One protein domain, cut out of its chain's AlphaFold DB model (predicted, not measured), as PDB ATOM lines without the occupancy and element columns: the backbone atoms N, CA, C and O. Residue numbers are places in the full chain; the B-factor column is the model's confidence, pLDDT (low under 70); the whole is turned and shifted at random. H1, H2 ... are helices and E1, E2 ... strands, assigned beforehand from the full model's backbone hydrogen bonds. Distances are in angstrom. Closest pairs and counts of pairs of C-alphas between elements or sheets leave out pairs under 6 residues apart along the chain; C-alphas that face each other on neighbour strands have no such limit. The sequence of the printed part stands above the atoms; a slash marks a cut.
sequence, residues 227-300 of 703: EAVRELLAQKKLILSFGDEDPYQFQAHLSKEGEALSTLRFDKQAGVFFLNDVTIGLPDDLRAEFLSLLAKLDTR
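This is residues 227 to 300 of the 703 residues of the protein "LytR_cpsA_psr domain-containing protein" of Spirochaetia bacterium (UniProt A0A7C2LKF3). A twisted sheet of five antiparallel strands has two helices packed side by side next to it: H2 over one face, above E3 and E4, and H1 grazing the sheet near E1 and E2. The long strands E2 and E3 make the middle of the sheet, and the short strands E4 and E5 continue it to one edge. The printed part has 74 residues, with two named helices and five named strands in the order H1, E1, E2, E3, E4, E5, H2; the class is mixed, helices and strands. The sheet order is E1, E2, E3, E4, E5, a meander, each strand the antiparallel neighbour of the one before. The whole is compact, with a radius of gyration of the C-alphas of 12.3 A, and rounded, spanning 34 by 26 by 21 A.

H1, residues 227 to 236, begins with C-alpha 227 at (97.437, 125.303, 238.578) and is 14.1 A long. E1 is residues 239 to 242, 10.1 A. E2, residues 249 to 256, is 23.3 A long, and E3, residues 259 to 267, is 23.5 A long, beginning with C-alpha 259 at (95.253, 146.378, 249.271). E4 is residues 272 to 275, 10.3 A, and E5 is residues 278 to 280, 6.4 A. H2, residues 286 to 296, is 15.4 A long and ends with C-alpha 296 at (83.433, 132.991, 246.942).

The sheet is only just strongly twisted, its C-alphas lying up to 4.2 A off its best plane. E1 and E2 form a hairpin, with N 239 and O 255 2.8 A apart, within hydrogen-bond range. In the hairpin of E2 and E3, N 252 and O 264 are 2.8 A apart. In that of E3 and E4, N 274 and O 265 are 2.7 A apart. E4 and E5 form a hairpin at 136 degrees between their directions, with N 280 and O 273 2.8 A apart. H2 is on the sheet, over E3 and E4, at a height of 10.4 A over the sheet; it runs along the strands, at 18 degrees to E4 on the local plane. H1 only grazes the sheet, with residues 229 to 236. H1 and H2 touch, the same way at a shallow tilt of 18 degrees; their closest C-alphas, Val 229 and Leu 291, are 6.4 A apart. In H1 and H2 every O i to N i+4 pair is within hydrogen-bond range.

The C-alphas farthest apart, those of Gln 235 and Gln 269, are 34.6 A apart. The printed part has no cut and no long link. The mean pLDDT of the printed part is 79.1; residues 245, 247, 258 to 259 and 275 to 284 are under 70.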
ATOM      1  N   GLU A 227      97.895 124.776 239.864       92.50
ATOM      2  CA  GLU A 227      97.437 125.303 238.578       92.50
ATOM      3  C   GLU A 227      96.066 125.981 238.696       92.50
ATOM      4  O   GLU A 227      95.930 127.146 238.332       92.50
ATOM      5  N   ALA A 228      95.086 125.319 239.321       90.00
ATOM      6  CA  ALA A 228      93.738 125.864 239.484       90.00
ATOM      7  C   ALA A 228      93.712 127.074 240.433       90.00
ATOM      8  O   ALA A 228      92.957 128.022 240.217       90.00
ATOM      9  N   VAL A 229      94.557 127.077 241.473       89.25
ATOM     10  CA  VAL A 229      94.725 128.255 242.339       89.25
ATOM     11  C   VAL A 229      95.312 129.418 241.540       89.25
ATOM     12  O   VAL A 229      94.796 130.531 241.626       89.25
ATOM     13  N   ARG A 230      96.351 129.184 240.732       92.19
ATOM     14  CA  ARG A 230      96.976 130.220 239.895       92.19
ATOM     15  C   ARG A 230      96.029 130.777 238.838       92.19
ATOM     16  O   ARG A 230      95.978 131.995 238.684       92.19
ATOM     17  N   GLU A 231      95.265 129.927 238.159       91.94
ATOM     18  CA  GLU A 231      94.226 130.350 237.214       91.94
ATOM     19  C   GLU A 231      93.180 131.238 237.896       91.94
ATOM     20  O   GLU A 231      92.877 132.324 237.403       91.94
ATOM     21  N   LEU A 232      92.680 130.828 239.065       87.94
ATOM     22  CA  LEU A 232      91.653 131.567 239.800       87.94
ATOM     23  C   LEU A 232      92.179 132.890 240.385       87.94
ATOM     24  O   LEU A 232      91.477 133.901 240.339       87.94
ATOM     25  N   LEU A 233      93.422 132.917 240.883       90.00
ATOM     26  CA  LEU A 233      94.103 134.146 241.306       90.00
ATOM     27  C   LEU A 233      94.301 135.101 240.118       90.00
ATOM     28  O   LEU A 233      93.985 136.283 240.238       90.00
ATOM     29  N   ALA A 234      94.743 134.601 238.959       88.88
ATOM     30  CA  ALA A 234      94.921 135.404 237.749       88.88
ATOM     31  C   ALA A 234      93.585 135.958 237.223       88.88
ATOM     32  O   ALA A 234      93.481 137.155 236.951       88.88
ATOM     33  N   GLN A 235      92.538 135.126 237.163       89.56
ATOM     34  CA  GLN A 235      91.177 135.526 236.790       89.56
ATOM     35  C   GLN A 235      90.646 136.648 237.695       89.56
ATOM     36  O   GLN A 235      90.004 137.585 237.218       89.56
ATOM     37  N   LYS A 236      90.933 136.570 239.000       87.00
ATOM     38  CA  LYS A 236      90.503 137.541 240.018       87.00
ATOM     39  C   LYS A 236      91.479 138.711 240.236       87.00
ATOM     40  O   LYS A 236      91.174 139.598 241.030       87.00
ATOM     41  N   LYS A 237      92.615 138.745 239.521       88.56
ATOM     42  CA  LYS A 237      93.724 139.712 239.681       88.56
ATOM     43  C   LYS A 237      94.272 139.797 241.117       88.56
ATOM     44  O   LYS A 237      94.586 140.881 241.606       88.56
ATOM     45  N   LEU A 238      94.364 138.656 241.795       88.31
ATOM     46  CA  LEU A 238      94.844 138.544 243.172       88.31
ATOM     47  C   LEU A 238      96.322 138.143 243.234       88.31
ATOM     48  O   LEU A 238      96.807 137.354 242.424       88.31
ATOM     49  N   ILE A 239      97.009 138.636 244.260       88.62
ATOM     50  CA  ILE A 239      98.357 138.235 244.655       88.62
ATOM     51  C   ILE A 239      98.241 137.453 245.967       88.62
ATOM     52  O   ILE A 239      97.596 137.910 246.908       88.62
ATOM     53  N   LEU A 240      98.874 136.280 246.026       90.12
ATOM     54  CA  LEU A 240      99.021 135.486 247.245       90.12
ATOM     55  C   LEU A 240     100.455 135.643 247.765       90.12
ATOM     56  O   LEU A 240     101.396 135.175 247.123       90.12
ATOM     57  N   SER A 241     100.626 136.285 248.919       88.25
ATOM     58  CA  SER A 241     101.909 136.370 249.631       88.25
ATOM     59  C   SER A 241     101.865 135.556 250.924       88.25
ATOM     60  O   SER A 241     100.793 135.308 251.468       88.25
ATOM     61  N   PHE A 242     103.022 135.124 251.427       87.50
ATOM     62  CA  PHE A 242     103.139 134.400 252.699       87.50
ATOM     63  C   PHE A 242     103.917 135.250 253.694       87.50
ATOM     64  O   PHE A 242     104.903 135.876 253.312       87.50
ATOM     65  N   GLY A 243     103.483 135.242 254.953       79.50
ATOM     66  CA  GLY A 243     104.206 135.886 256.044       79.50
ATOM     67  C   GLY A 243     105.488 135.144 256.435       79.50
ATOM     68  O   GLY A 243     105.747 134.014 255.989       79.50
ATOM     69  N   ASP A 244     106.260 135.798 257.298       75.62
ATOM     70  CA  ASP A 244     107.503 135.283 257.873       75.62
ATOM     71  C   ASP A 244     107.289 134.043 258.761       75.62
ATOM     72  O   ASP A 244     106.165 133.605 259.029       75.62
ATOM     73  N   GLU A 245     108.388 133.417 259.187       67.88
ATOM     74  CA  GLU A 245     108.324 132.273 260.099       67.88
ATOM     75  C   GLU A 245     108.008 132.714 261.531       67.88
ATOM     76  O   GLU A 245     108.858 133.241 262.240       67.88
ATOM     77  N   ASP A 246     106.787 132.425 261.966       73.62
ATOM     78  CA  ASP A 246     106.316 132.628 263.333       73.62
ATOM     79  C   ASP A 246     106.239 131.255 264.053       73.62
ATOM     80  O   ASP A 246     105.772 130.275 263.461       73.62
ATOM     81  N   PRO A 247     106.724 131.090 265.301       68.62
ATOM     82  CA  PRO A 247     106.671 129.807 266.017       68.62
ATOM     83  C   PRO A 247     105.256 129.394 266.471       68.62
ATOM     84  O   PRO A 247     105.021 128.204 266.688       68.62
ATOM     85  N   TYR A 248     104.305 130.328 266.544       72.69
ATOM     86  CA  TYR A 248     102.901 130.122 266.920       72.69
ATOM     87  C   TYR A 248     101.982 129.908 265.711       72.69
ATOM     88  O   TYR A 248     100.984 129.201 265.825       72.69
ATOM     89  N   GLN A 249     102.303 130.470 264.543       83.00
ATOM     90  CA  GLN A 249     101.393 130.490 263.386       83.00
ATOM     91  C   GLN A 249     102.117 130.447 262.030       83.00
ATOM     92  O   GLN A 249     103.340 130.499 261.935       83.00
ATOM     93  N   PHE A 250     101.364 130.313 260.941       85.62
ATOM     94  CA  PHE A 250     101.810 130.751 259.617       85.62
ATOM     95  C   PHE A 250     100.631 131.342 258.851       85.62
ATOM     96  O   PHE A 250      99.503 130.876 258.992       85.62
ATOM     97  N   GLN A 251     100.884 132.366 258.039       88.00
ATOM     98  CA  GLN A 251      99.825 133.114 257.364       88.00
ATOM     99  C   GLN A 251     100.133 133.375 255.894       88.00
ATOM    100  O   GLN A 251     101.292 133.380 255.470       88.00
ATOM    101  N   ALA A 252      99.073 133.606 255.133       86.56
ATOM    102  CA  ALA A 252      99.117 134.101 253.775       86.56
ATOM    103  C   ALA A 252      98.100 135.232 253.595       86.56
ATOM    104  O   ALA A 252      97.004 135.193 254.160       86.56
ATOM    105  N   HIS A 253      98.465 136.227 252.797       87.75
ATOM    106  CA  HIS A 253      97.627 137.377 252.490       87.75
ATOM    107  C   HIS A 253      97.209 137.319 251.025       87.75
ATOM    108  O   HIS A 253      98.032 137.093 250.135       87.75
ATOM    109  N   LEU A 254      95.921 137.535 250.790       86.62
ATOM    110  CA  LEU A 254      95.340 137.745 249.475       86.62
ATOM    111  C   LEU A 254      95.168 139.246 249.284       86.62
ATOM    112  O   LEU A 254      94.364 139.874 249.975       86.62
ATOM    113  N   SER A 255      95.934 139.816 248.361       84.44
ATOM    114  CA  SER A 255      95.906 141.242 248.052       84.44
ATOM    115  C   SER A 255      95.561 141.513 246.592       84.44
ATOM    116  O   SER A 255      95.696 140.650 245.723       84.44
ATOM    117  N   LYS A 256      95.094 142.729 246.319       83.19
ATOM    118  CA  LYS A 256      94.812 143.244 244.979       83.19
ATOM    119  C   LYS A 256      95.315 144.676 244.921       83.19
ATOM    120  O   LYS A 256      94.968 145.473 245.783       83.19
ATOM    121  N   GLU A 257      96.169 144.984 243.948       77.69
ATOM    122  CA  GLU A 257      96.700 146.345 243.730       77.69
ATOM    123  C   GLU A 257      97.375 146.973 244.980       77.69
ATOM    124  O   GLU A 257      97.479 148.188 245.104       77.69
ATOM    125  N   GLY A 258      97.875 146.135 245.900       66.38
ATOM    126  CA  GLY A 258      98.500 146.542 247.167       66.38
ATOM    127  C   GLY A 258      97.563 146.545 248.384       66.38
ATOM    128  O   GLY A 258      98.050 146.516 249.511       66.38
ATOM    129  N   GLU A 259      96.243 146.496 248.191       69.81
ATOM    130  CA  GLU A 259      95.253 146.378 249.271       69.81
ATOM    131  C   GLU A 259      95.131 144.917 249.736       69.81
ATOM    132  O   GLU A 259      94.922 144.018 248.918       69.81
ATOM    133  N   ALA A 260      95.228 144.657 251.043       72.81
ATOM    134  CA  ALA A 260      94.955 143.338 251.614       72.81
ATOM    135  C   ALA A 260      93.436 143.093 251.700       72.81
ATOM    136  O   ALA A 260      92.733 143.754 252.460       72.81
ATOM    137  N   LEU A 261      92.929 142.125 250.932       75.25
ATOM    138  CA  LEU A 261      91.506 141.770 250.897       75.25
ATOM    139  C   LEU A 261      91.152 140.664 251.897       75.25
ATOM    140  O   LEU A 261      90.026 140.614 252.396       75.25
ATOM    141  N   SER A 262      92.092 139.757 252.175       78.75
ATOM    142  CA  SER A 262      91.898 138.697 253.162       78.75
ATOM    143  C   SER A 262      93.216 138.138 253.696       78.75
ATOM    144  O   SER A 262      94.212 138.085 252.975       78.75
ATOM    145  N   THR A 263      93.207 137.679 254.948       81.69
ATOM    146  CA  THR A 263      94.310 136.932 255.566       81.69
ATOM    147  C   THR A 263      93.828 135.537 255.947       81.69
ATOM    148  O   THR A 263      92.844 135.399 256.676       81.69
ATOM    149  N   LEU A 264      94.544 134.516 255.473       81.88
ATOM    150  CA  LEU A 264      94.372 133.116 255.849       81.88
ATOM    151  C   LEU A 264      95.530 132.702 256.761       81.88
ATOM    152  O   LEU A 264      96.696 132.788 256.374       81.88
ATOM    153  N   ARG A 265      95.218 132.257 257.973       85.88
ATOM    154  CA  ARG A 265      96.172 132.037 259.069       85.88
ATOM    155  C   ARG A 265      95.970 130.652 259.666       85.88
ATOM    156  O   ARG A 265      94.834 130.271 259.904       85.88
ATOM    157  N   PHE A 266      97.039 129.910 259.922       84.31
ATOM    158  CA  PHE A 266      97.001 128.658 260.678       84.31
ATOM    159  C   PHE A 266      97.614 128.873 262.055       84.31
ATOM    160  O   PHE A 266      98.773 129.277 262.147       84.31
ATOM    161  N   ASP A 267      96.858 128.573 263.107       83.12
ATOM    162  CA  ASP A 267      97.364 128.562 264.477       83.12
ATOM    163  C   ASP A 267      97.934 127.175 264.795       83.12
ATOM    164  O   ASP A 267      97.228 126.164 264.766       83.12
ATOM    165  N   LYS A 268      99.235 127.115 265.096       80.25
ATOM    166  CA  LYS A 268      99.951 125.862 265.361       80.25
ATOM    167  C   LYS A 268      99.652 125.284 266.742       80.25
ATOM    168  O   LYS A 268      99.927 124.104 266.936       80.25
ATOM    169  N   GLN A 269      99.132 126.058 267.694       73.94
ATOM    170  CA  GLN A 269      98.770 125.563 269.025       73.94
ATOM    171  C   GLN A 269      97.324 125.066 269.077       73.94
ATOM    172  O   GLN A 269      97.062 124.039 269.702       73.94
ATOM    173  N   ALA A 270      96.405 125.777 268.421       71.69
ATOM    174  CA  ALA A 270      94.993 125.419 268.328       71.69
ATOM    175  C   ALA A 270      94.703 124.405 267.208       71.69
ATOM    176  O   ALA A 270      93.691 123.710 267.270       71.69
ATOM    177  N   GLY A 271      95.579 124.302 266.201       74.31
ATOM    178  CA  GLY A 271      95.439 123.350 265.100       74.31
ATOM    179  C   GLY A 271      94.263 123.671 264.178       74.31
ATOM    180  O   GLY A 271      93.576 122.759 263.732       74.31
ATOM    181  N   VAL A 272      93.997 124.953 263.917       75.75
ATOM    182  CA  VAL A 272      92.868 125.418 263.091       75.75
ATOM    183  C   VAL A 272      93.288 126.547 262.155       75.75
ATOM    184  O   VAL A 272      94.249 127.274 262.423       75.75
ATOM    185  N   PHE A 273      92.555 126.695 261.052       78.44
ATOM    186  CA  PHE A 273      92.691 127.840 260.162       78.44
ATOM    187  C   PHE A 273      91.769 128.986 260.604       78.44
ATOM    188  O   PHE A 273      90.754 128.790 261.267       78.44
ATOM    189  N   PHE A 274      92.114 130.202 260.201       73.06
ATOM    190  CA  PHE A 274      91.302 131.402 260.340       73.06
ATOM    191  C   PHE A 274      91.312 132.158 259.018       73.06
ATOM    192  O   PHE A 274      92.382 132.366 258.445       73.06
ATOM    193  N   LEU A 275      90.145 132.610 258.566       69.81
ATOM    194  CA  LEU A 275      90.005 133.522 257.435       69.81
ATOM    195  C   LEU A 275      89.309 134.788 257.922       69.81
ATOM    196  O   LEU A 275      88.138 134.725 258.290       69.81
ATOM    197  N   ASN A 276      90.014 135.923 257.925       61.97
ATOM    198  CA  ASN A 276      89.493 137.196 258.450       61.97
ATOM    199  C   ASN A 276      88.814 137.002 259.828       61.97
ATOM    200  O   ASN A 276      87.647 137.337 260.014       61.97
ATOM    201  N   ASP A 277      89.541 136.352 260.740       55.72
ATOM    202  CA  ASP A 277      89.150 136.009 262.118       55.72
ATOM    203  C   ASP A 277      88.001 134.997 262.296       55.72
ATOM    204  O   ASP A 277      87.708 134.586 263.419       55.72
ATOM    205  N   VAL A 278      87.414 134.481 261.210       57.56
ATOM    206  CA  VAL A 278      86.484 133.342 261.264       57.56
ATOM    207  C   VAL A 278      87.270 132.033 261.335       57.56
ATOM    208  O   VAL A 278      88.034 131.726 260.420       57.56
ATOM    209  N   THR A 279      87.062 131.239 262.390       69.38
ATOM    210  CA  THR A 279      87.651 129.897 262.511       69.38
ATOM    211  C   THR A 279      87.124 128.966 261.424       69.38
ATOM    212  O   THR A 279      85.917 128.751 261.299       69.38
ATOM    213  N   ILE A 280      88.047 128.353 260.693       65.81
ATOM    214  CA  ILE A 280      87.812 127.273 259.739       65.81
ATOM    215  C   ILE A 280      88.507 126.030 260.305       65.81
ATOM    216  O   ILE A 280      89.651 126.093 260.764       65.81
ATOM    217  N   GLY A 281      87.805 124.895 260.328       63.06
ATOM    218  CA  GLY A 281      88.391 123.630 260.776       63.06
ATOM    219  C   GLY A 281      89.596 123.224 259.922       63.06
ATOM    220  O   GLY A 281      89.830 123.786 258.855       63.06
ATOM    221  N   LEU A 282      90.367 122.234 260.374       66.38
ATOM    222  CA  LEU A 282      91.345 121.571 259.507       66.38
ATOM    223  C   LEU A 282      90.600 120.857 258.365       66.38
ATOM    224  O   LEU A 282      89.845 119.930 258.663       66.38
ATOM    225  N   PRO A 283      90.790 121.244 257.090       63.09
ATOM    226  CA  PRO A 283      90.136 120.561 255.983       63.09
ATOM    227  C   PRO A 283      90.826 119.227 255.698       63.09
ATOM    228  O   PRO A 283      92.057 119.182 255.625       63.09
ATOM    229  N   ASP A 284      90.053 118.174 255.424       67.88
ATOM    230  CA  ASP A 284      90.596 116.926 254.858       67.88
ATOM    231  C   ASP A 284      91.219 117.164 253.463       67.88
ATOM    232  O   ASP A 284      92.185 116.504 253.081       67.88
ATOM    233  N   ASP A 285      90.701 118.152 252.719       76.50
ATOM    234  CA  ASP A 285      91.265 118.660 251.463       76.50
ATOM    235  C   ASP A 285      91.414 120.194 251.514       76.50
ATOM    236  O   ASP A 285      90.539 120.964 251.099       76.50
ATOM    237  N   LEU A 286      92.571 120.639 252.015       78.12
ATOM    238  CA  LEU A 286      92.952 122.055 252.108       78.12
ATOM    239  C   LEU A 286      92.898 122.779 250.752       78.12
ATOM    240  O   LEU A 286      92.639 123.981 250.704       78.12
ATOM    241  N   ARG A 287      93.132 122.066 249.644       84.00
ATOM    242  CA  ARG A 287      93.126 122.633 248.292       84.00
ATOM    243  C   ARG A 287      91.698 122.900 247.827       84.00
ATOM    244  O   ARG A 287      91.421 124.000 247.347       84.00
ATOM    245  N   ALA A 288      90.797 121.929 247.969       82.19
ATOM    246  CA  ALA A 288      89.393 122.097 247.595       82.19
ATOM    247  C   ALA A 288      88.711 123.196 248.423       82.19
ATOM    248  O   ALA A 288      87.975 124.019 247.868       82.19
ATOM    249  N   GLU A 289      88.998 123.265 249.726       78.44
ATOM    250  CA  GLU A 289      88.459 124.321 250.581       78.44
ATOM    251  C   GLU A 289      89.036 125.698 250.219       78.44
ATOM    252  O   GLU A 289      88.270 126.642 250.025       78.44
ATOM    253  N   PHE A 290      90.348 125.818 249.986       81.06
ATOM    254  CA  PHE A 290      90.948 127.083 249.547       81.06
ATOM    255  C   PHE A 290      90.401 127.568 248.193       81.06
ATOM    256  O   PHE A 290      90.107 128.754 248.044       81.06
ATOM    257  N   LEU A 291      90.179 126.670 247.228       84.31
ATOM    258  CA  LEU A 291      89.534 127.003 245.949       84.31
ATOM    259  C   LEU A 291      88.073 127.449 246.133       84.31
ATOM    260  O   LEU A 291      87.649 128.424 245.514       84.31
ATOM    261  N   SER A 292      87.312 126.790 247.014       82.94
ATOM    262  CA  SER A 292      85.936 127.172 247.376       82.94
ATOM    263  C   SER A 292      85.878 128.568 248.012       82.94
ATOM    264  O   SER A 292      85.008 129.374 247.667       82.94
ATOM    265  N   LEU A 293      86.832 128.882 248.894       77.81
ATOM    266  CA  LEU A 293      86.976 130.195 249.522       77.81
ATOM    267  C   LEU A 293      87.384 131.264 248.500       77.81
ATOM    268  O   LEU A 293      86.714 132.287 248.410       77.81
ATOM    269  N   LEU A 294      88.404 131.016 247.670       81.75
ATOM    270  CA  LEU A 294      88.824 131.930 246.600       81.75
ATOM    271  C   LEU A 294      87.702 132.217 245.597       81.75
ATOM    272  O   LEU A 294      87.534 133.363 245.174       81.75
ATOM    273  N   ALA A 295      86.909 131.207 245.229       83.12
ATOM    274  CA  ALA A 295      85.776 131.369 244.323       83.12
ATOM    275  C   ALA A 295      84.731 132.334 244.906       83.12
ATOM    276  O   ALA A 295      84.308 133.266 244.218       83.12
ATOM    277  N   LYS A 296      84.392 132.160 246.192       81.19
ATOM    278  CA  LYS A 296      83.433 132.991 246.942       81.19
ATOM    279  C   LYS A 296      83.992 134.337 247.409       81.19
ATOM    280  O   LYS A 296      83.203 135.206 247.767       81.19
ATOM    281  N   LEU A 297      85.315 134.511 247.428       79.94
ATOM    282  CA  LEU A 297      85.955 135.730 247.913       79.94
ATOM    283  C   LEU A 297      85.498 136.938 247.094       79.94
ATOM    284  O   LEU A 297      85.614 136.945 245.862       79.94
ATOM    285  N   ASP A 298      85.023 137.960 247.803       76.56
ATOM    286  CA  ASP A 298      84.691 139.253 247.226       76.56
ATOM    287  C   ASP A 298      85.983 139.992 246.854       76.56
ATOM    288  O   ASP A 298      86.760 140.412 247.708       76.56
ATOM    289  N   THR A 299      86.230 140.104 245.552       75.00
ATOM    290  CA  THR A 299      87.439 140.710 244.969       75.00
ATOM    291  C   THR A 299      87.311 142.219 244.772       75.00
ATOM    292  O   THR A 299      88.162 142.838 244.125       75.00
ATOM    293  N   ARG A 300      86.213 142.806 245.254       72.38
ATOM    294  CA  ARG A 300      85.993 144.248 245.284       72.38
ATOM    295  C   ARG A 300      86.864 144.872 246.374       72.38
ATOM    296  O   ARG A 300      86.917 144.383 247.506       72.38
TER     297      ARG A 300